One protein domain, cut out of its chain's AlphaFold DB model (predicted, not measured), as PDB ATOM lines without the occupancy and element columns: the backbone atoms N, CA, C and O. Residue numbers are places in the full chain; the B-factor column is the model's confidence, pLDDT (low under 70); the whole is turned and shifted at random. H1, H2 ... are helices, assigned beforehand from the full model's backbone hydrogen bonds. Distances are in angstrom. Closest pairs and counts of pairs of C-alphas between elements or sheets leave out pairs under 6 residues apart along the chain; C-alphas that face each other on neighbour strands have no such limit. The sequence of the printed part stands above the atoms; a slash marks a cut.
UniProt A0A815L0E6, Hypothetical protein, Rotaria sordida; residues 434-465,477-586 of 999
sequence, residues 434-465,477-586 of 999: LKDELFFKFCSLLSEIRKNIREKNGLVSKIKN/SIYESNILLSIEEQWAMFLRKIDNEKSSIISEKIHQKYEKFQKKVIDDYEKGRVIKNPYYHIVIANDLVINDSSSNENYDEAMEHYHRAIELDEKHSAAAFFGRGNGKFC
ATOM      1  N   LEU A 434      13.149  -5.798 -62.233       82.38
ATOM      2  CA  LEU A 434      12.558  -6.099 -60.935       82.38
ATOM      3  C   LEU A 434      13.155  -5.213 -59.831       82.38
ATOM      4  O   LEU A 434      12.416  -4.670 -59.016       82.38
ATOM      5  N   LYS A 435      14.479  -5.033 -59.803       81.19
ATOM      6  CA  LYS A 435      15.146  -4.169 -58.819       81.19
ATOM      7  C   LYS A 435      14.727  -2.709 -58.956       81.19
ATOM      8  O   LYS A 435      14.435  -2.086 -57.939       81.19
ATOM      9  N   ASP A 436      14.654  -2.189 -60.182       81.88
ATOM     10  CA  ASP A 436      14.170  -0.829 -60.447       81.88
ATOM     11  C   ASP A 436      12.714  -0.650 -59.962       81.88
ATOM     12  O   ASP A 436      12.392   0.355 -59.325       81.88
ATOM     13  N   GLU A 437      11.839  -1.639 -60.194       85.12
ATOM     14  CA  GLU A 437      10.444  -1.614 -59.728       85.12
ATOM     15  C   GLU A 437      10.339  -1.639 -58.196       85.12
ATOM     16  O   GLU A 437       9.633  -0.821 -57.598       85.12
ATOM     17  N   LEU A 438      11.048  -2.561 -57.539       87.25
ATOM     18  CA  LEU A 438      11.040  -2.673 -56.080       87.25
ATOM     19  C   LEU A 438      11.622  -1.420 -55.420       87.25
ATOM     20  O   LEU A 438      11.089  -0.955 -54.415       87.25
ATOM     21  N   PHE A 439      12.675  -0.843 -56.002       86.81
ATOM     22  CA  PHE A 439      13.253   0.404 -55.516       86.81
ATOM     23  C   PHE A 439      12.261   1.569 -55.627       86.81
ATOM     24  O   PHE A 439      12.151   2.371 -54.700       86.81
ATOM     25  N   PHE A 440      11.470   1.637 -56.703       86.56
ATOM     26  CA  PHE A 440      10.404   2.632 -56.830       86.56
ATOM     27  C   PHE A 440       9.314   2.471 -55.755       86.56
ATOM     28  O   PHE A 440       8.902   3.455 -55.132       86.56
ATOM     29  N   LYS A 441       8.881   1.231 -55.485       90.25
ATOM     30  CA  LYS A 441       7.939   0.935 -54.388       90.25
ATOM     31  C   LYS A 441       8.524   1.339 -53.031       90.25
ATOM     32  O   LYS A 441       7.839   1.968 -52.230       90.25
ATOM     33  N   PHE A 442       9.809   1.066 -52.807       91.44
ATOM     34  CA  PHE A 442      10.513   1.449 -51.584       91.44
ATOM     35  C   PHE A 442      10.611   2.970 -51.402       91.44
ATOM     36  O   PHE A 442      10.318   3.471 -50.320       91.44
ATOM     37  N   CYS A 443      10.926   3.719 -52.461       89.31
ATOM     38  CA  CYS A 443      10.921   5.184 -52.416       89.31
ATOM     39  C   CYS A 443       9.534   5.736 -52.044       89.31
ATOM     40  O   CYS A 443       9.431   6.693 -51.279       89.31
ATOM     41  N   SER A 444       8.469   5.110 -52.556       90.44
ATOM     42  CA  SER A 444       7.089   5.486 -52.229       90.44
ATOM     43  C   SER A 444       6.776   5.236 -50.748       90.44
ATOM     44  O   SER A 444       6.238   6.120 -50.086       90.44
ATOM     45  N   LEU A 445       7.197   4.084 -50.210       92.00
ATOM     46  CA  LEU A 445       7.083   3.755 -48.786       92.00
ATOM     47  C   LEU A 445       7.825   4.766 -47.896       92.00
ATOM     48  O   LEU A 445       7.252   5.270 -46.932       92.00
ATOM     49  N   LEU A 446       9.084   5.089 -48.217       91.00
ATOM     50  CA  LEU A 446       9.854   6.087 -47.466       91.00
ATOM     51  C   LEU A 446       9.169   7.456 -47.486       91.00
ATOM     52  O   LEU A 446       9.095   8.124 -46.456       91.00
ATOM     53  N   SER A 447       8.638   7.866 -48.641       87.38
ATOM     54  CA  SER A 447       7.917   9.133 -48.773       87.38
ATOM     55  C   SER A 447       6.649   9.174 -47.916       87.38
ATOM     56  O   SER A 447       6.334  10.220 -47.349       87.38
ATOM     57  N   GLU A 448       5.921   8.063 -47.817       90.19
ATOM     58  CA  GLU A 448       4.725   7.947 -46.978       90.19
ATOM     59  C   GLU A 448       5.072   8.035 -45.487       90.19
ATOM     60  O   GLU A 448       4.493   8.841 -44.762       90.19
ATOM     61  N   ILE A 449       6.085   7.289 -45.037       89.62
ATOM     62  CA  ILE A 449       6.554   7.340 -43.645       89.62
ATOM     63  C   ILE A 449       7.053   8.745 -43.293       89.62
ATOM     64  O   ILE A 449       6.688   9.291 -42.252       89.62
ATOM     65  N   ARG A 450       7.829   9.374 -44.181       87.62
ATOM     66  CA  ARG A 450       8.304  10.751 -44.003       87.62
ATOM     67  C   ARG A 450       7.148  11.737 -43.836       87.62
ATOM     68  O   ARG A 450       7.202  12.609 -42.968       87.62
ATOM     69  N   LYS A 451       6.090  11.589 -44.636       85.44
ATOM     70  CA  LYS A 451       4.870  12.394 -44.514       85.44
ATOM     71  C   LYS A 451       4.206  12.186 -43.149       85.44
ATOM     72  O   LYS A 451       3.898  13.172 -42.485       85.44
ATOM     73  N   ASN A 452       4.080  10.939 -42.693       86.69
ATOM     74  CA  ASN A 452       3.487  10.605 -41.395       86.69
ATOM     75  C   ASN A 452       4.275  11.198 -40.211       86.69
ATOM     76  O   ASN A 452       3.664  11.727 -39.283       86.69
ATOM     77  N   ILE A 453       5.616  11.166 -40.248       83.69
ATOM     78  CA  ILE A 453       6.476  11.795 -39.223       83.69
ATOM     79  C   ILE A 453       6.184  13.299 -39.140       83.69
ATOM     80  O   ILE A 453       5.934  13.840 -38.063       83.69
ATOM     81  N   ARG A 454       6.163  13.977 -40.292       80.31
ATOM     82  CA  ARG A 454       5.934  15.427 -40.369       80.31
ATOM     83  C   ARG A 454       4.515  15.827 -39.961       80.31
ATOM     84  O   ARG A 454       4.324  16.906 -39.403       80.31
ATOM     85  N   GLU A 455       3.525  14.974 -40.222       75.81
ATOM     86  CA  GLU A 455       2.141  15.184 -39.786       75.81
ATOM     87  C   GLU A 455       1.970  15.039 -38.269       75.81
ATOM     88  O   GLU A 455       1.294  15.873 -37.664       75.81
ATOM     89  N   LYS A 456       2.610  14.038 -37.647       70.81
ATOM     90  CA  LYS A 456       2.561  13.818 -36.190       70.81
ATOM     91  C   LYS A 456       3.212  14.947 -35.391       70.81
ATOM     92  O   LYS A 456       2.654  15.356 -34.381       70.81
ATOM     93  N   ASN A 457       4.317  15.514 -35.875       61.62
ATOM     94  CA  ASN A 457       5.050  16.579 -35.175       61.62
ATOM     95  C   ASN A 457       4.380  17.968 -35.268       61.62
ATOM     96  O   ASN A 457       5.015  18.986 -35.010       61.62
ATOM     97  N   GLY A 458       3.111  18.056 -35.690       48.00
ATOM     98  CA  GLY A 458       2.336  19.304 -35.701       48.00
ATOM     99  C   GLY A 458       2.787  20.362 -36.720       48.00
ATOM    100  O   GLY A 458       2.094  21.363 -36.901       48.00
ATOM    101  N   LEU A 459       3.886  20.145 -37.451       44.38
ATOM    102  CA  LEU A 459       4.340  21.063 -38.502       44.38
ATOM    103  C   LEU A 459       3.258  21.233 -39.581       44.38
ATOM    104  O   LEU A 459       3.002  22.331 -40.067       44.38
ATOM    105  N   VAL A 460       2.556  20.146 -39.912       38.62
ATOM    106  CA  VAL A 460       1.521  20.134 -40.955       38.62
ATOM    107  C   VAL A 460       0.173  20.679 -40.472       38.62
ATOM    108  O   VAL A 460      -0.593  21.171 -41.295       38.62
ATOM    109  N   SER A 461      -0.146  20.664 -39.171       38.12
ATOM    110  CA  SER A 461      -1.394  21.287 -38.693       38.12
ATOM    111  C   SER A 461      -1.317  22.817 -38.715       38.12
ATOM    112  O   SER A 461      -2.324  23.453 -39.014       38.12
ATOM    113  N   LYS A 462      -0.124  23.401 -38.517       36.94
ATOM    114  CA  LYS A 462       0.119  24.846 -38.689       36.94
ATOM    115  C   LYS A 462       0.255  25.275 -40.159       36.94
ATOM    116  O   LYS A 462      -0.097  26.399 -40.491       36.94
ATOM    117  N   ILE A 463       0.705  24.382 -41.049       41.28
ATOM    118  CA  ILE A 463       0.978  24.680 -42.475       41.28
ATOM    119  C   ILE A 463      -0.172  24.236 -43.411       41.28
ATOM    120  O   ILE A 463      -0.174  24.526 -44.604       41.28
ATOM    121  N   LYS A 464      -1.223  23.587 -42.888       34.19
ATOM    122  CA  LYS A 464      -2.317  22.997 -43.686       34.19
ATOM    123  C   LYS A 464      -3.097  23.972 -44.583       34.19
ATOM    124  O   LYS A 464      -3.784  23.504 -45.486       34.19
ATOM    125  N   ASN A 465      -2.980  25.287 -44.378       37.22
ATOM    126  CA  ASN A 465      -3.743  26.279 -45.141       37.22
ATOM    127  C   ASN A 465      -2.976  26.997 -46.258       37.22
ATOM    128  O   ASN A 465      -3.618  27.680 -47.050       37.22
ATOM    129  N   SER A 477      14.725  16.711 -39.429       70.56
ATOM    130  CA  SER A 477      15.232  16.603 -38.057       70.56
ATOM    131  C   SER A 477      16.162  15.394 -37.906       70.56
ATOM    132  O   SER A 477      16.139  14.465 -38.724       70.56
ATOM    133  N   ILE A 478      16.973  15.371 -36.844       73.12
ATOM    134  CA  ILE A 478      17.829  14.218 -36.527       73.12
ATOM    135  C   ILE A 478      16.968  12.977 -36.260       73.12
ATOM    136  O   ILE A 478      17.297  11.893 -36.744       73.12
ATOM    137  N   TYR A 479      15.816  13.143 -35.606       82.75
ATOM    138  CA  TYR A 479      14.810  12.091 -35.446       82.75
ATOM    139  C   TYR A 479      14.287  11.554 -36.791       82.75
ATOM    140  O   TYR A 479      14.332  10.346 -37.029       82.75
ATOM    141  N   GLU A 480      13.843  12.437 -37.701       82.88
ATOM    142  CA  GLU A 480      13.371  12.057 -39.046       82.88
ATOM    143  C   GLU A 480      14.465  11.284 -39.796       82.88
ATOM    144  O   GLU A 480      14.225  10.190 -40.304       82.88
ATOM    145  N   SER A 481      15.683  11.826 -39.809       83.62
ATOM    146  CA  SER A 481      16.819  11.266 -40.545       83.62
ATOM    147  C   SER A 481      17.199   9.869 -40.047       83.62
ATOM    148  O   SER A 481      17.354   8.957 -40.852       83.62
ATOM    149  N   ASN A 482      17.291   9.666 -38.730       85.31
ATOM    150  CA  ASN A 482      17.692   8.381 -38.149       85.31
ATOM    151  C   ASN A 482      16.625   7.285 -38.310       85.31
ATOM    152  O   ASN A 482      16.969   6.116 -38.497       85.31
ATOM    153  N   ILE A 483      15.332   7.635 -38.308       90.44
ATOM    154  CA  ILE A 483      14.271   6.672 -38.646       90.44
ATOM    155  C   ILE A 483      14.385   6.233 -40.105       90.44
ATOM    156  O   ILE A 483      14.330   5.033 -40.387       90.44
ATOM    157  N   LEU A 484      14.554   7.184 -41.031       89.31
ATOM    158  CA  LEU A 484      14.690   6.874 -42.454       89.31
ATOM    159  C   LEU A 484      15.942   6.022 -42.712       89.31
ATOM    160  O   LEU A 484      15.827   4.988 -43.367       89.31
ATOM    161  N   LEU A 485      17.085   6.367 -42.106       86.56
ATOM    162  CA  LEU A 485      18.318   5.573 -42.176       86.56
ATOM    163  C   LEU A 485      18.116   4.143 -41.658       86.56
ATOM    164  O   LEU A 485      18.568   3.185 -42.284       86.56
ATOM    165  N   SER A 486      17.373   3.961 -40.562       90.56
ATOM    166  CA  SER A 486      17.085   2.617 -40.054       90.56
ATOM    167  C   SER A 486      16.202   1.784 -40.990       90.56
ATOM    168  O   SER A 486      16.283   0.551 -40.967       90.56
ATOM    169  N   ILE A 487      15.329   2.415 -41.774       92.75
ATOM    170  CA  ILE A 487      14.507   1.732 -42.780       92.75
ATOM    171  C   ILE A 487      15.355   1.410 -44.016       92.75
ATOM    172  O   ILE A 487      15.259   0.306 -44.554       92.75
ATOM    173  N   GLU A 488      16.211   2.341 -44.437       90.62
ATOM    174  CA  GLU A 488      17.176   2.147 -45.523       90.62
ATOM    175  C   GLU A 488      18.154   1.005 -45.228       90.62
ATOM    176  O   GLU A 488      18.409   0.185 -46.108       90.62
ATOM    177  N   GLU A 489      18.634   0.877 -43.989       88.94
ATOM    178  CA  GLU A 489      19.477  -0.243 -43.556       88.94
ATOM    179  C   GLU A 489      18.754  -1.589 -43.731       88.94
ATOM    180  O   GLU A 489      19.282  -2.518 -44.350       88.94
ATOM    181  N   GLN A 490      17.508  -1.691 -43.256       91.19
ATOM    182  CA  GLN A 490      16.696  -2.904 -43.400       91.19
ATOM    183  C   GLN A 490      16.408  -3.236 -44.868       91.19
ATOM    184  O   GLN A 490      16.428  -4.406 -45.263       91.19
ATOM    185  N   TRP A 491      16.161  -2.212 -45.684       90.81
ATOM    186  CA  TRP A 491      16.004  -2.348 -47.125       90.81
ATOM    187  C   TRP A 491      17.279  -2.856 -47.797       90.81
ATOM    188  O   TRP A 491      17.215  -3.781 -48.607       90.81
ATOM    189  N   ALA A 492      18.444  -2.331 -47.424       87.25
ATOM    190  CA  ALA A 492      19.705  -2.785 -47.986       87.25
ATOM    191  C   ALA A 492      19.997  -4.248 -47.614       87.25
ATOM    192  O   ALA A 492      20.420  -5.032 -48.465       87.25
ATOM    193  N   MET A 493      19.685  -4.661 -46.381       86.44
ATOM    194  CA  MET A 493      19.759  -6.070 -45.974       86.44
ATOM    195  C   MET A 493      18.786  -6.956 -46.767       86.44
ATOM    196  O   MET A 493      19.140  -8.068 -47.162       86.44
ATOM    197  N   PHE A 494      17.567  -6.475 -47.033       87.94
ATOM    198  CA  PHE A 494      16.588  -7.172 -47.870       87.94
ATOM    199  C   PHE A 494      17.083  -7.343 -49.314       87.94
ATOM    200  O   PHE A 494      17.057  -8.457 -49.842       87.94
ATOM    201  N   LEU A 495      17.597  -6.275 -49.931       83.38
ATOM    202  CA  LEU A 495      18.178  -6.321 -51.273       83.38
ATOM    203  C   LEU A 495      19.338  -7.310 -51.356       83.38
ATOM    204  O   LEU A 495      19.429  -8.083 -52.307       83.38
ATOM    205  N   ARG A 496      20.200  -7.334 -50.340       81.56
ATOM    206  CA  ARG A 496      21.358  -8.230 -50.312       81.56
ATOM    207  C   ARG A 496      20.946  -9.704 -50.226       81.56
ATOM    208  O   ARG A 496      21.579 -10.548 -50.852       81.56
ATOM    209  N   LYS A 497      19.841 -10.015 -49.531       80.88
ATOM    210  CA  LYS A 497      19.234 -11.359 -49.536       80.88
ATOM    211  C   LYS A 497      18.719 -11.744 -50.928       80.88
ATOM    212  O   LYS A 497      18.902 -12.890 -51.324       80.88
ATOM    213  N   ILE A 498      18.150 -10.800 -51.685       78.44
ATOM    214  CA  ILE A 498      17.737 -11.037 -53.080       78.44
ATOM    215  C   ILE A 498      18.953 -11.281 -53.982       78.44
ATOM    216  O   ILE A 498      18.924 -12.210 -54.784       78.44
ATOM    217  N   ASP A 499      20.026 -10.497 -53.834       74.00
ATOM    218  CA  ASP A 499      21.259 -10.654 -54.625       74.00
ATOM    219  C   ASP A 499      21.901 -12.042 -54.447       74.00
ATOM    220  O   ASP A 499      22.563 -12.533 -55.358       74.00
ATOM    221  N   ASN A 500      21.681 -12.693 -53.301       68.94
ATOM    222  CA  ASN A 500      22.208 -14.024 -53.003       68.94
ATOM    223  C   ASN A 500      21.373 -15.176 -53.600       68.94
ATOM    224  O   ASN A 500      21.841 -16.316 -53.635       68.94
ATOM    225  N   GLU A 501      20.143 -14.929 -54.059       68.62
ATOM    226  CA  GLU A 501      19.274 -15.967 -54.623       68.62
ATOM    227  C   GLU A 501      19.570 -16.167 -56.121       68.62
ATOM    228  O   GLU A 501      19.390 -15.263 -56.937       68.62
ATOM    229  N   LYS A 502      20.035 -17.367 -56.511       55.81
ATOM    230  CA  LYS A 502      20.328 -17.689 -57.921       55.81
ATOM    231  C   LYS A 502      19.063 -17.592 -58.790       55.81
ATOM    232  O   LYS A 502      17.985 -18.061 -58.431       55.81
ATOM    233  N   SER A 503      19.254 -17.008 -59.969       54.53
ATOM    234  CA  SER A 503      18.293 -16.386 -60.892       54.53
ATOM    235  C   SER A 503      17.238 -17.275 -61.572       54.53
ATOM    236  O   SER A 503      16.638 -16.847 -62.557       54.53
ATOM    237  N   SER A 504      16.949 -18.484 -61.090       47.84
ATOM    238  CA  SER A 504      16.071 -19.406 -61.828       47.84
ATOM    239  C   SER A 504      14.611 -19.487 -61.363       47.84
ATOM    240  O   SER A 504      13.834 -20.147 -62.049       47.84
ATOM    241  N   ILE A 505      14.163 -18.834 -60.273       51.00
ATOM    242  CA  ILE A 505      12.774 -19.012 -59.777       51.00
ATOM    243  C   ILE A 505      12.122 -17.717 -59.211       51.00
ATOM    244  O   ILE A 505      12.262 -17.388 -58.038       51.00
ATOM    245  N   ILE A 506      11.272 -17.114 -60.061       59.84
ATOM    246  CA  ILE A 506      10.000 -16.384 -59.814       59.84
ATOM    247  C   ILE A 506      10.069 -14.944 -59.244       59.84
ATOM    248  O   ILE A 506      10.118 -14.721 -58.033       59.84
ATOM    249  N   SER A 507       9.874 -13.961 -60.135       64.44
ATOM    250  CA  SER A 507       9.576 -12.549 -59.823       64.44
ATOM    251  C   SER A 507       8.429 -12.385 -58.817       64.44
ATOM    252  O   SER A 507       8.501 -11.542 -57.930       64.44
ATOM    253  N   GLU A 508       7.393 -13.217 -58.903       65.81
ATOM    254  CA  GLU A 508       6.222 -13.213 -58.014       65.81
ATOM    255  C   GLU A 508       6.554 -13.587 -56.555       65.81
ATOM    256  O   GLU A 508       6.033 -12.978 -55.623       65.81
ATOM    257  N   LYS A 509       7.501 -14.508 -56.317       81.06
ATOM    258  CA  LYS A 509       7.971 -14.838 -54.961       81.06
ATOM    259  C   LYS A 509       8.714 -13.661 -54.340       81.06
ATOM    260  O   LYS A 509       8.581 -13.423 -53.142       81.06
ATOM    261  N   ILE A 510       9.489 -12.926 -55.138       82.62
ATOM    262  CA  ILE A 510      10.213 -11.738 -54.670       82.62
ATOM    263  C   ILE A 510       9.229 -10.607 -54.356       82.62
ATOM    264  O   ILE A 510       9.363  -9.967 -53.318       82.62
ATOM    265  N   HIS A 511       8.195 -10.421 -55.179       85.38
ATOM    266  CA  HIS A 511       7.106  -9.487 -54.887       85.38
ATOM    267  C   HIS A 511       6.421  -9.799 -53.554       85.38
ATOM    268  O   HIS A 511       6.321  -8.924 -52.701       85.38
ATOM    269  N   GLN A 512       6.062 -11.060 -53.312       86.88
ATOM    270  CA  GLN A 512       5.482 -11.481 -52.032       86.88
ATOM    271  C   GLN A 512       6.444 -11.272 -50.850       86.88
ATOM    272  O   GLN A 512       6.021 -10.916 -49.749       86.88
ATOM    273  N   LYS A 513       7.752 -11.495 -51.046       89.19
ATOM    274  CA  LYS A 513       8.773 -11.192 -50.029       89.19
ATOM    275  C   LYS A 513       8.837  -9.693 -49.737       89.19
ATOM    276  O   LYS A 513       8.935  -9.324 -48.568       89.19
ATOM    277  N   TYR A 514       8.749  -8.852 -50.765       91.19
ATOM    278  CA  TYR A 514       8.716  -7.402 -50.612       91.19
ATOM    279  C   TYR A 514       7.453  -6.932 -49.885       91.19
ATOM    280  O   TYR A 514       7.560  -6.146 -48.953       91.19
ATOM    281  N   GLU A 515       6.274  -7.452 -50.221       92.50
ATOM    282  CA  GLU A 515       5.027  -7.111 -49.519       92.50
ATOM    283  C   GLU A 515       5.097  -7.469 -48.029       92.50
ATOM    284  O   GLU A 515       4.696  -6.685 -47.167       92.50
ATOM    285  N   LYS A 516       5.673  -8.633 -47.699       93.62
ATOM    286  CA  LYS A 516       5.939  -9.021 -46.305       93.62
ATOM    287  C   LYS A 516       6.917  -8.064 -45.624       93.62
ATOM    288  O   LYS A 516       6.693  -7.701 -44.470       93.62
ATOM    289  N   PHE A 517       7.983  -7.665 -46.318       94.06
ATOM    290  CA  PHE A 517       8.950  -6.684 -45.828       94.06
ATOM    291  C   PHE A 517       8.286  -5.326 -45.562       94.06
ATOM    292  O   PHE A 517       8.377  -4.820 -44.450       94.06
ATOM    293  N   GLN A 518       7.550  -4.786 -46.535       95.00
ATOM    294  CA  GLN A 518       6.826  -3.521 -46.424       95.00
ATOM    295  C   GLN A 518       5.852  -3.547 -45.245       95.00
ATOM    296  O   GLN A 518       5.886  -2.657 -44.399       95.00
ATOM    297  N   LYS A 519       5.029  -4.599 -45.140       94.88
ATOM    298  CA  LYS A 519       4.080  -4.756 -44.033       94.88
ATOM    299  C   LYS A 519       4.783  -4.792 -42.676       94.88
ATOM    300  O   LYS A 519       4.295  -4.188 -41.728       94.88
ATOM    301  N   LYS A 520       5.929  -5.476 -42.584       95.38
ATOM    302  CA  LYS A 520       6.738  -5.521 -41.360       95.38
ATOM    303  C   LYS A 520       7.289  -4.141 -40.996       95.38
ATOM    304  O   LYS A 520       7.208  -3.765 -39.836       95.38
ATOM    305  N   VAL A 521       7.830  -3.399 -41.964       95.00
ATOM    306  CA  VAL A 521       8.373  -2.048 -41.732       95.00
ATOM    307  C   VAL A 521       7.281  -1.096 -41.245       95.00
ATOM    308  O   VAL A 521       7.512  -0.364 -40.288       95.00
ATOM    309  N   ILE A 522       6.092  -1.137 -41.855       93.81
ATOM    310  CA  ILE A 522       4.948  -0.314 -41.434       93.81
ATOM    311  C   ILE A 522       4.516  -0.679 -40.006       93.81
ATOM    312  O   ILE A 522       4.423   0.207 -39.164       93.81
ATOM    313  N   ASP A 523       4.335  -1.970 -39.704       94.88
ATOM    314  CA  ASP A 523       3.947  -2.437 -38.361       94.88
ATOM    315  C   ASP A 523       4.989  -2.070 -37.287       94.88
ATOM    316  O   ASP A 523       4.642  -1.645 -36.184       94.88
ATOM    317  N   ASP A 524       6.281  -2.196 -37.605       93.88
ATOM    318  CA  ASP A 524       7.362  -1.806 -36.701       93.88
ATOM    319  C   ASP A 524       7.434  -0.278 -36.519       93.88
ATOM    320  O   ASP A 524       7.708   0.180 -35.408       93.88
ATOM    321  N   TYR A 525       7.156   0.513 -37.560       92.94
ATOM    322  CA  TYR A 525       7.071   1.976 -37.477       92.94
ATOM    323  C   TYR A 525       5.891   2.433 -36.615       92.94
ATOM    324  O   TYR A 525       6.080   3.231 -35.698       92.94
ATOM    325  N   GLU A 526       4.694   1.888 -36.839       90.06
ATOM    326  CA  GLU A 526       3.497   2.220 -36.057       90.06
ATOM    327  C   GLU A 526       3.663   1.892 -34.568       90.06
ATOM    328  O   GLU A 526       3.160   2.622 -33.715       90.06
ATOM    329  N   LYS A 527       4.422   0.835 -34.251       90.38
ATOM    330  CA  LYS A 527       4.732   0.411 -32.876       90.38
ATOM    331  C   LYS A 527       5.970   1.085 -32.271       90.38
ATOM    332  O   LYS A 527       6.357   0.703 -31.171       90.38
ATOM    333  N   GLY A 528       6.638   2.004 -32.974       87.19
ATOM    334  CA  GLY A 528       7.844   2.684 -32.478       87.19
ATOM    335  C   GLY A 528       9.081   1.785 -32.331       87.19
ATOM    336  O   GLY A 528      10.009   2.123 -31.605       87.19
ATOM    337  N   ARG A 529       9.113   0.632 -33.012       91.12
ATOM    338  CA  ARG A 529      10.192  -0.377 -32.945       91.12
ATOM    339  C   ARG A 529      10.926  -0.546 -34.276       91.12
ATOM    340  O   ARG A 529      11.555  -1.580 -34.503       91.12
ATOM    341  N   VAL A 530      10.812   0.424 -35.184       92.62
ATOM    342  CA  VAL A 530      11.448   0.373 -36.512       92.62
ATOM    343  C   VAL A 530      12.970   0.427 -36.430       92.62
ATOM    344  O   VAL A 530      13.633  -0.223 -37.234       92.62
ATOM    345  N   ILE A 531      13.507   1.126 -35.427       91.94
ATOM    346  CA  ILE A 531      14.942   1.196 -35.167       91.94
ATOM    347  C   ILE A 531      15.420  -0.139 -34.595       91.94
ATOM    348  O   ILE A 531      14.973  -0.569 -33.533       91.94
ATOM    349  N   LYS A 532      16.307  -0.815 -35.332       90.38
ATOM    350  CA  LYS A 532      16.936  -2.084 -34.911       90.38
ATOM    351  C   LYS A 532      18.406  -1.929 -34.538       90.38
ATOM    352  O   LYS A 532      18.958  -2.791 -33.864       90.38
ATOM    353  N   ASN A 533      19.021  -0.845 -34.992       89.69
ATOM    354  CA  ASN A 533      20.416  -0.530 -34.761       89.69
ATOM    355  C   ASN A 533      20.507   0.452 -33.571       89.69
ATOM    356  O   ASN A 533      19.938   1.548 -33.654       89.69
ATOM    357  N   PRO A 534      21.180   0.082 -32.464       86.44
ATOM    358  CA  PRO A 534      21.214   0.892 -31.244       86.44
ATOM    359  C   PRO A 534      21.859   2.269 -31.452       86.44
ATOM    360  O   PRO A 534      21.485   3.223 -30.768       86.44
ATOM    361  N   TYR A 535      22.759   2.410 -32.430       85.50
ATOM    362  CA  TYR A 535      23.444   3.669 -32.726       85.50
ATOM    363  C   TYR A 535      22.467   4.797 -33.087       85.50
ATOM    364  O   TYR A 535      22.622   5.918 -32.608       85.50
ATOM    365  N   TYR A 536      21.406   4.507 -33.847       87.81
ATOM    366  CA  TYR A 536      20.413   5.524 -34.212       87.81
ATOM    367  C   TYR A 536      19.631   6.032 -32.997       87.81
ATOM    368  O   TYR A 536      19.325   7.218 -32.911       87.81
ATOM    369  N   HIS A 537      19.336   5.164 -32.023       85.94
ATOM    370  CA  HIS A 537      18.714   5.590 -30.769       85.94
ATOM    371  C   HIS A 537      19.642   6.474 -29.932       85.94
ATOM    372  O   HIS A 537      19.176   7.453 -29.359       85.94
ATOM    373  N   ILE A 538      20.941   6.172 -29.897       75.88
ATOM    374  CA  ILE A 538      21.935   6.982 -29.179       75.88
ATOM    375  C   ILE A 538      22.044   8.380 -29.797       75.88
ATOM    376  O   ILE A 538      22.046   9.364 -29.063       75.88
ATOM    377  N   VAL A 539      22.088   8.483 -31.128       76.62
ATOM    378  CA  VAL A 539      22.159   9.779 -31.827       76.62
ATOM    379  C   VAL A 539      20.915  10.625 -31.550       76.62
ATOM    380  O   VAL A 539      21.048  11.804 -31.234       76.62
ATOM    381  N   ILE A 540      19.721  10.023 -31.604       81.00
ATOM    382  CA  ILE A 540      18.465  10.710 -31.263       81.00
ATOM    383  C   ILE A 540      18.480  11.178 -29.801       81.00
ATOM    384  O   ILE A 540      18.168  12.331 -29.524       81.00
ATOM    385  N   ALA A 541      18.873  10.311 -28.867       76.50
ATOM    386  CA  ALA A 541      18.920  10.657 -27.450       76.50
ATOM    387  C   ALA A 541      19.915  11.794 -27.165       76.50
ATOM    388  O   ALA A 541      19.600  12.721 -26.423       76.50
ATOM    389  N   ASN A 542      21.099  11.752 -27.782       72.38
ATOM    390  CA  ASN A 542      22.104  12.804 -27.651       72.38
ATOM    391  C   ASN A 542      21.582  14.148 -28.177       72.38
ATOM    392  O   ASN A 542      21.815  15.173 -27.545       72.38
ATOM    393  N   ASP A 543      20.874  14.146 -29.308       74.50
ATOM    394  CA  ASP A 543      20.277  15.353 -29.880       74.50
ATOM    395  C   ASP A 543      19.249  15.988 -28.936       74.50
ATOM    396  O   ASP A 543      19.360  17.174 -28.624       74.50
ATOM    397  N   LEU A 544      18.330  15.179 -28.396       70.81
ATOM    398  CA  LEU A 544      17.326  15.625 -27.423       70.81
ATOM    399  C   LEU A 544      17.975  16.247 -26.176       70.81
ATOM    400  O   LEU A 544      17.531  17.286 -25.691       70.81
ATOM    401  N   VAL A 545      19.071  15.658 -25.685       64.69
ATOM    402  CA  VAL A 545      19.808  16.174 -24.517       64.69
ATOM    403  C   VAL A 545      20.549  17.480 -24.825       64.69
ATOM    404  O   VAL A 545      20.618  18.357 -23.964       64.69
ATOM    405  N   ILE A 546      21.147  17.607 -26.014       61.09
ATOM    406  CA  ILE A 546      22.006  18.747 -26.370       61.09
ATOM    407  C   ILE A 546      21.179  19.962 -26.792       61.09
ATOM    408  O   ILE A 546      21.480  21.077 -26.361       61.09
ATOM    409  N   ASN A 547      20.179  19.760 -27.649       54.62
ATOM    410  CA  ASN A 547      19.513  20.846 -28.362       54.62
ATOM    411  C   ASN A 547      18.179  21.276 -27.739       54.62
ATOM    412  O   ASN A 547      17.732  22.378 -28.041       54.62
ATOM    413  N   ASP A 548      17.569  20.470 -26.860       52.72
ATOM    414  CA  ASP A 548      16.187  20.704 -26.410       52.72
ATOM    415  C   ASP A 548      15.993  20.556 -24.883       52.72
ATOM    416  O   ASP A 548      14.987  20.050 -24.383       52.72
ATOM    417  N   SER A 549      16.986  21.034 -24.125       47.22
ATOM    418  CA  SER A 549      17.133  20.896 -22.660       47.22
ATOM    419  C   SER A 549      16.180  21.746 -21.798       47.22
ATOM    420  O   SER A 549      16.371  21.838 -20.586       47.22
ATOM    421  N   SER A 550      15.164  22.376 -22.392       43.19
ATOM    422  CA  SER A 550      14.283  23.330 -21.697       43.19
ATOM    423  C   SER A 550      12.997  22.720 -21.124       43.19
ATOM    424  O   SER A 550      12.301  23.388 -20.364       43.19
ATOM    425  N   SER A 551      12.681  21.456 -21.440       52.09
ATOM    426  CA  SER A 551      11.491  20.764 -20.931       52.09
ATOM    427  C   SER A 551      11.840  19.417 -20.279       52.09
ATOM    428  O   SER A 551      12.690  18.672 -20.769       52.09
ATOM    429  N   ASN A 552      11.164  19.077 -19.173       54.78
ATOM    430  CA  ASN A 552      11.308  17.768 -18.517       54.78
ATOM    431  C   ASN A 552      10.858  16.601 -19.421       54.78
ATOM    432  O   ASN A 552      11.401  15.505 -19.310       54.78
ATOM    433  N   GLU A 553       9.920  16.839 -20.347       56.53
ATOM    434  CA  GLU A 553       9.379  15.811 -21.253       56.53
ATOM    435  C   GLU A 553      10.436  15.283 -22.243       56.53
ATOM    436  O   GLU A 553      10.524  14.076 -22.472       56.53
ATOM    437  N   ASN A 554      11.314  16.153 -22.754       64.50
ATOM    438  CA  ASN A 554      12.369  15.769 -23.704       64.50
ATOM    439  C   ASN A 554      13.462  14.894 -23.070       64.50
ATOM    440  O   ASN A 554      14.054  14.035 -23.729       64.50
ATOM    441  N   TYR A 555      13.733  15.086 -21.776       68.38
ATOM    442  CA  TYR A 555      14.691  14.256 -21.048       68.38
ATOM    443  C   TYR A 555      14.181  12.830 -20.857       68.38
ATOM    444  O   TYR A 555      14.957  11.883 -21.011       68.38
ATOM    445  N   ASP A 556      12.896  12.669 -20.548       73.00
ATOM    446  CA  ASP A 556      12.279  11.352 -20.412       73.00
ATOM    447  C   ASP A 556      12.292  10.599 -21.750       73.00
ATOM    448  O   ASP A 556      12.650   9.416 -21.788       73.00
ATOM    449  N   GLU A 557      12.031  11.296 -22.862       80.38
ATOM    450  CA  GLU A 557      12.153  10.730 -24.211       80.38
ATOM    451  C   GLU A 557      13.604  10.325 -24.540       80.38
ATOM    452  O   GLU A 557      13.855   9.221 -25.041       80.38
ATOM    453  N   ALA A 558      14.593  11.152 -24.187       76.69
ATOM    454  CA  ALA A 558      16.003  10.810 -24.373       76.69
ATOM    455  C   ALA A 558      16.414   9.567 -23.559       76.69
ATOM    456  O   ALA A 558      17.123   8.685 -24.056       76.69
ATOM    457  N   MET A 559      15.941   9.457 -22.310       80.25
ATOM    458  CA  MET A 559      16.177   8.286 -21.457       80.25
ATOM    459  C   MET A 559      15.545   7.021 -22.034       80.25
ATOM    460  O   MET A 559      16.162   5.952 -21.970       80.25
ATOM    461  N   GLU A 560      14.344   7.129 -22.605       86.19
ATOM    462  CA  GLU A 560      13.686   6.014 -23.277       86.19
ATOM    463  C   GLU A 560      14.514   5.536 -24.476       86.19
ATOM    464  O   GLU A 560      14.734   4.335 -24.642       86.19
ATOM    465  N   HIS A 561      15.058   6.456 -25.274       86.12
ATOM    466  CA  HIS A 561      15.921   6.108 -26.399       86.12
ATOM    467  C   HIS A 561      17.226   5.421 -25.972       86.12
ATOM    468  O   HIS A 561      17.570   4.383 -26.543       86.12
ATOM    469  N   TYR A 562      17.918   5.904 -24.933       80.62
ATOM    470  CA  TYR A 562      19.069   5.175 -24.386       80.62
ATOM    471  C   TYR A 562      18.678   3.795 -23.851       80.62
ATOM    472  O   TYR A 562      19.422   2.831 -24.029       80.62
ATOM    473  N   HIS A 563      17.512   3.672 -23.210       84.69
ATOM    474  CA  HIS A 563      17.034   2.385 -22.717       84.69
ATOM    475  C   HIS A 563      16.779   1.400 -23.861       84.69
ATOM    476  O   HIS A 563      17.287   0.282 -23.809       84.69
ATOM    477  N   ARG A 564      16.097   1.836 -24.926       89.56
ATOM    478  CA  ARG A 564      15.872   1.030 -26.134       89.56
ATOM    479  C   ARG A 564      17.186   0.605 -26.792       89.56
ATOM    480  O   ARG A 564      17.299  -0.537 -27.224       89.56
ATOM    481  N   ALA A 565      18.201   1.475 -26.839       82.81
ATOM    482  CA  ALA A 565      19.529   1.102 -27.342       82.81
ATOM    483  C   ALA A 565      20.150  -0.051 -26.526       82.81
ATOM    484  O   ALA A 565      20.586  -1.045 -27.104       82.81
ATOM    485  N   ILE A 566      20.093   0.039 -25.191       80.00
ATOM    486  CA  ILE A 566      20.577  -1.004 -24.272       80.00
ATOM    487  C   ILE A 566      19.796  -2.315 -24.441       80.00
ATOM    488  O   ILE A 566      20.393  -3.389 -24.445       80.00
ATOM    489  N   GLU A 567      18.472  -2.251 -24.595       89.44
ATOM    490  CA  GLU A 567      17.644  -3.442 -24.825       89.44
ATOM    491  C   GLU A 567      17.999  -4.149 -26.139       89.44
ATOM    492  O   GLU A 567      18.040  -5.384 -26.197       89.44
ATOM    493  N   LEU A 568      18.289  -3.375 -27.190       87.62
ATOM    494  CA  LEU A 568      18.720  -3.917 -28.475       87.62
ATOM    495  C   LEU A 568      20.050  -4.664 -28.326       87.62
ATOM    496  O   LEU A 568      20.125  -5.841 -28.690       87.62
ATOM    497  N   ASP A 569      21.075  -4.047 -27.733       81.88
ATOM    498  CA  ASP A 569      22.387  -4.682 -27.565       81.88
ATOM    499  C   ASP A 569      23.118  -4.241 -26.290       81.88
ATOM    500  O   ASP A 569      23.969  -3.356 -26.322       81.88
ATOM    501  N   GLU A 570      22.817  -4.890 -25.164       74.19
ATOM    502  CA  GLU A 570      23.401  -4.579 -23.850       74.19
ATOM    503  C   GLU A 570      24.936  -4.524 -23.868       74.19
ATOM    504  O   GLU A 570      25.531  -3.628 -23.271       74.19
ATOM    505  N   LYS A 571      25.590  -5.439 -24.588       67.50
ATOM    506  CA  LYS A 571      27.052  -5.570 -24.576       67.50
ATOM    507  C   LYS A 571      27.759  -4.480 -25.376       67.50
ATOM    508  O   LYS A 571      28.850  -4.070 -24.999       67.50
ATOM    509  N   HIS A 572      27.114  -3.969 -26.423       65.50
ATOM    510  CA  HIS A 572      27.653  -2.907 -27.280       65.50
ATOM    511  C   HIS A 572      26.977  -1.549 -27.049       65.50
ATOM    512  O   HIS A 572      27.049  -0.655 -27.888       65.50
ATOM    513  N   SER A 573      26.333  -1.378 -25.891       64.94
ATOM    514  CA  SER A 573      25.606  -0.161 -25.515       64.94
ATOM    515  C   SER A 573      26.341   0.698 -24.489       64.94
ATOM    516  O   SER A 573      25.710   1.484 -23.786       64.94
ATOM    517  N   ALA A 574      27.670   0.596 -24.397       60.16
ATOM    518  CA  ALA A 574      28.471   1.394 -23.462       60.16
ATOM    519  C   ALA A 574      28.176   2.904 -23.587       60.16
ATOM    520  O   ALA A 574      27.921   3.575 -22.585       60.16
ATOM    521  N   ALA A 575      28.087   3.414 -24.819       57.62
ATOM    522  CA  ALA A 575      27.715   4.801 -25.090       57.62
ATOM    523  C   ALA A 575      26.289   5.147 -24.617       57.62
ATOM    524  O   ALA A 575      26.065   6.234 -24.089       57.62
ATOM    525  N   ALA A 576      25.332   4.222 -24.733       60.81
ATOM    526  CA  ALA A 576      23.972   4.425 -24.232       60.81
ATOM    527  C   ALA A 576      23.903   4.396 -22.697       60.81
ATOM    528  O   ALA A 576      23.198   5.208 -22.100       60.81
ATOM    529  N   PHE A 577      24.655   3.506 -22.039       52.47
ATOM    530  CA  PHE A 577      24.790   3.498 -20.579       52.47
ATOM    531  C   PHE A 577      25.385   4.812 -20.070       52.47
ATOM    532  O   PHE A 577      24.860   5.401 -19.122       52.47
ATOM    533  N   PHE A 578      26.435   5.296 -20.733       55.16
ATOM    534  CA  PHE A 578      27.071   6.569 -20.413       55.16
ATOM    535  C   PHE A 578      26.122   7.755 -20.624       55.16
ATOM    536  O   PHE A 578      25.936   8.568 -19.716       55.16
ATOM    537  N   GLY A 579      25.453   7.821 -21.779       53.41
ATOM    538  CA  GLY A 579      24.461   8.853 -22.086       53.41
ATOM    539  C   GLY A 579      23.305   8.881 -21.084       53.41
ATOM    540  O   GLY A 579      22.944   9.944 -20.579       53.41
ATOM    541  N   ARG A 580      22.799   7.707 -20.684       61.03
ATOM    542  CA  ARG A 580      21.771   7.573 -19.642       61.03
ATOM    543  C   ARG A 580      22.245   8.087 -18.280       61.03
ATOM    544  O   ARG A 580      21.481   8.747 -17.577       61.03
ATOM    545  N   GLY A 581      23.487   7.789 -17.896       49.34
ATOM    546  CA  GLY A 581      24.090   8.291 -16.658       49.34
ATOM    547  C   GLY A 581      24.201   9.817 -16.650       49.34
ATOM    548  O   GLY A 581      23.732  10.471 -15.717       49.34
ATOM    549  N   ASN A 582      24.733  10.389 -17.730       53.94
ATOM    550  CA  ASN A 582      24.897  11.835 -17.867       53.94
ATOM    551  C   ASN A 582      23.568  12.583 -17.953       53.94
ATOM    552  O   ASN A 582      23.422  13.632 -17.327       53.94
ATOM    553  N   GLY A 583      22.587  12.058 -18.685       51.41
ATOM    554  CA  GLY A 583      21.281  12.704 -18.785       51.41
ATOM    555  C   GLY A 583      20.541  12.728 -17.444       51.41
ATOM    556  O   GLY A 583      19.975  13.759 -17.090       51.41
ATOM    557  N   LYS A 584      20.640  11.664 -16.629       52.72
ATOM    558  CA  LYS A 584      20.128  11.680 -15.245       52.72
ATOM    559  C   LYS A 584      20.815  12.734 -14.379       52.72
ATOM    560  O   LYS A 584      20.141  13.444 -13.640       52.72
ATOM    561  N   PHE A 585      22.138  12.854 -14.483       48.91
ATOM    562  CA  PHE A 585      22.893  13.879 -13.763       48.91
ATOM    563  C   PHE A 585      22.477  15.301 -14.179       48.91
ATOM    564  O   PHE A 585      22.296  16.168 -13.325       48.91
ATOM    565  N   CYS A 586      22.266  15.537 -15.479       48.16
ATOM    566  CA  CYS A 586      21.807  16.827 -15.999       48.16
ATOM    567  C   CYS A 586      20.388  17.174 -15.532       48.16
ATOM    568  O   CYS A 586      20.169  18.302 -15.099       48.16
TER     569      CYS A 586
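Overview. This is residues 434 to 465 and 477 to 586 of the 999 residues of the protein "Hypothetical protein" of Rotaria sordida (UniProt A0A815L0E6). Two three-helix groups are joined partly side by side in a loose, flat bundle: the longer helices H1, H3 and H4 make one triangle, and the shorter H5, H6 and H7 make a second, more closely packed one. The groups meet where residues 478 to 486 of H3 pack beside H5, and little H2 lies past the last residues of H1, away from the other helices. The printed part has 142 residues, with seven named helices in the order H1 to H7 and no named strand, and its class is all helix. It is loose, with a radius of gyration of the C-alphas of 17.9 A, and its spans are 59 by 49 by 19 A.

Arrangement. H1, residues 434 to 456, is close to but not clearly touching H2, residues 459 to 463; their closest C-alphas, Arg 454 and Val 460, are 6.5 A apart. H3, residues 478 to 499, touches H1 with residues 480 to 487 alone, opposite ways at a shallow tilt of 20 degrees; the closest C-alphas are Ile 453 and Glu 480, 6.9 A. H4, residues 507 to 526, forms a helical hairpin with H3, but they only just touch, with 3 pairs of C-alphas within 8 A, the closest being Ile 487 and Val 521 at 7.3 A. H4 also touches H1, the same way at 13 degrees, a shallow tilt, with the C-alphas of Leu 434 and Ser 507 closest at 7.2 A. H5, residues 534 to 547, touches H3, opposite ways at a shallow tilt of 14 degrees; the closest C-alphas are Asn 482 and Tyr 536, 5.6 A. H6, residues 552 to 568, forms a hairpin with H5, with the C-alphas of Ala 541 and Ala 558 closest at 4.2 A. H7, residues 574 to 586, forms a hairpin with H6, and the closest C-alphas, Tyr 562 and Ala 576, are 5.0 A apart. H7 touches H5 too, the same way at a shallow tilt of 23 degrees, closest at the C-alphas of Ile 538 and Ala 576, 5.9 A. H1, H3, H4, H5, H6 and H7 form a bundle, helices grouped with their lines mostly aligned. Among the pairs that are apart are H1 and H6, and H4 and H7. Every O i to N i+4 pair is within hydrogen-bond range in H1, H2, H3, H4, H5, H6 and H7.

Along the chain. H1 begins at C-alpha 434 (12.558, -6.099, -60.935) and is 33.3 A long from first to last C-alpha. H3 is 31.0 A, H4 28.6 A, H6 25.0 A and H5 20.2 A; H2 is 6.3 A. H7 is 18.4 A and ends at C-alpha 586 (21.807, 16.827, -15.999).

Size, cuts and confidence. The two C-alphas farthest apart, those of Ser 504 and Phe 585, are 58.9 A apart. Residues 466 to 476 are not printed, and C-alphas 465 and 477 are 22.4 A apart across this cut. Of the links that are printed whole, none is long. Mean pLDDT of the printed part is 75.7; residues 457 to 465, 500 to 508, 545 to 555 and 571 to 586 are under 70.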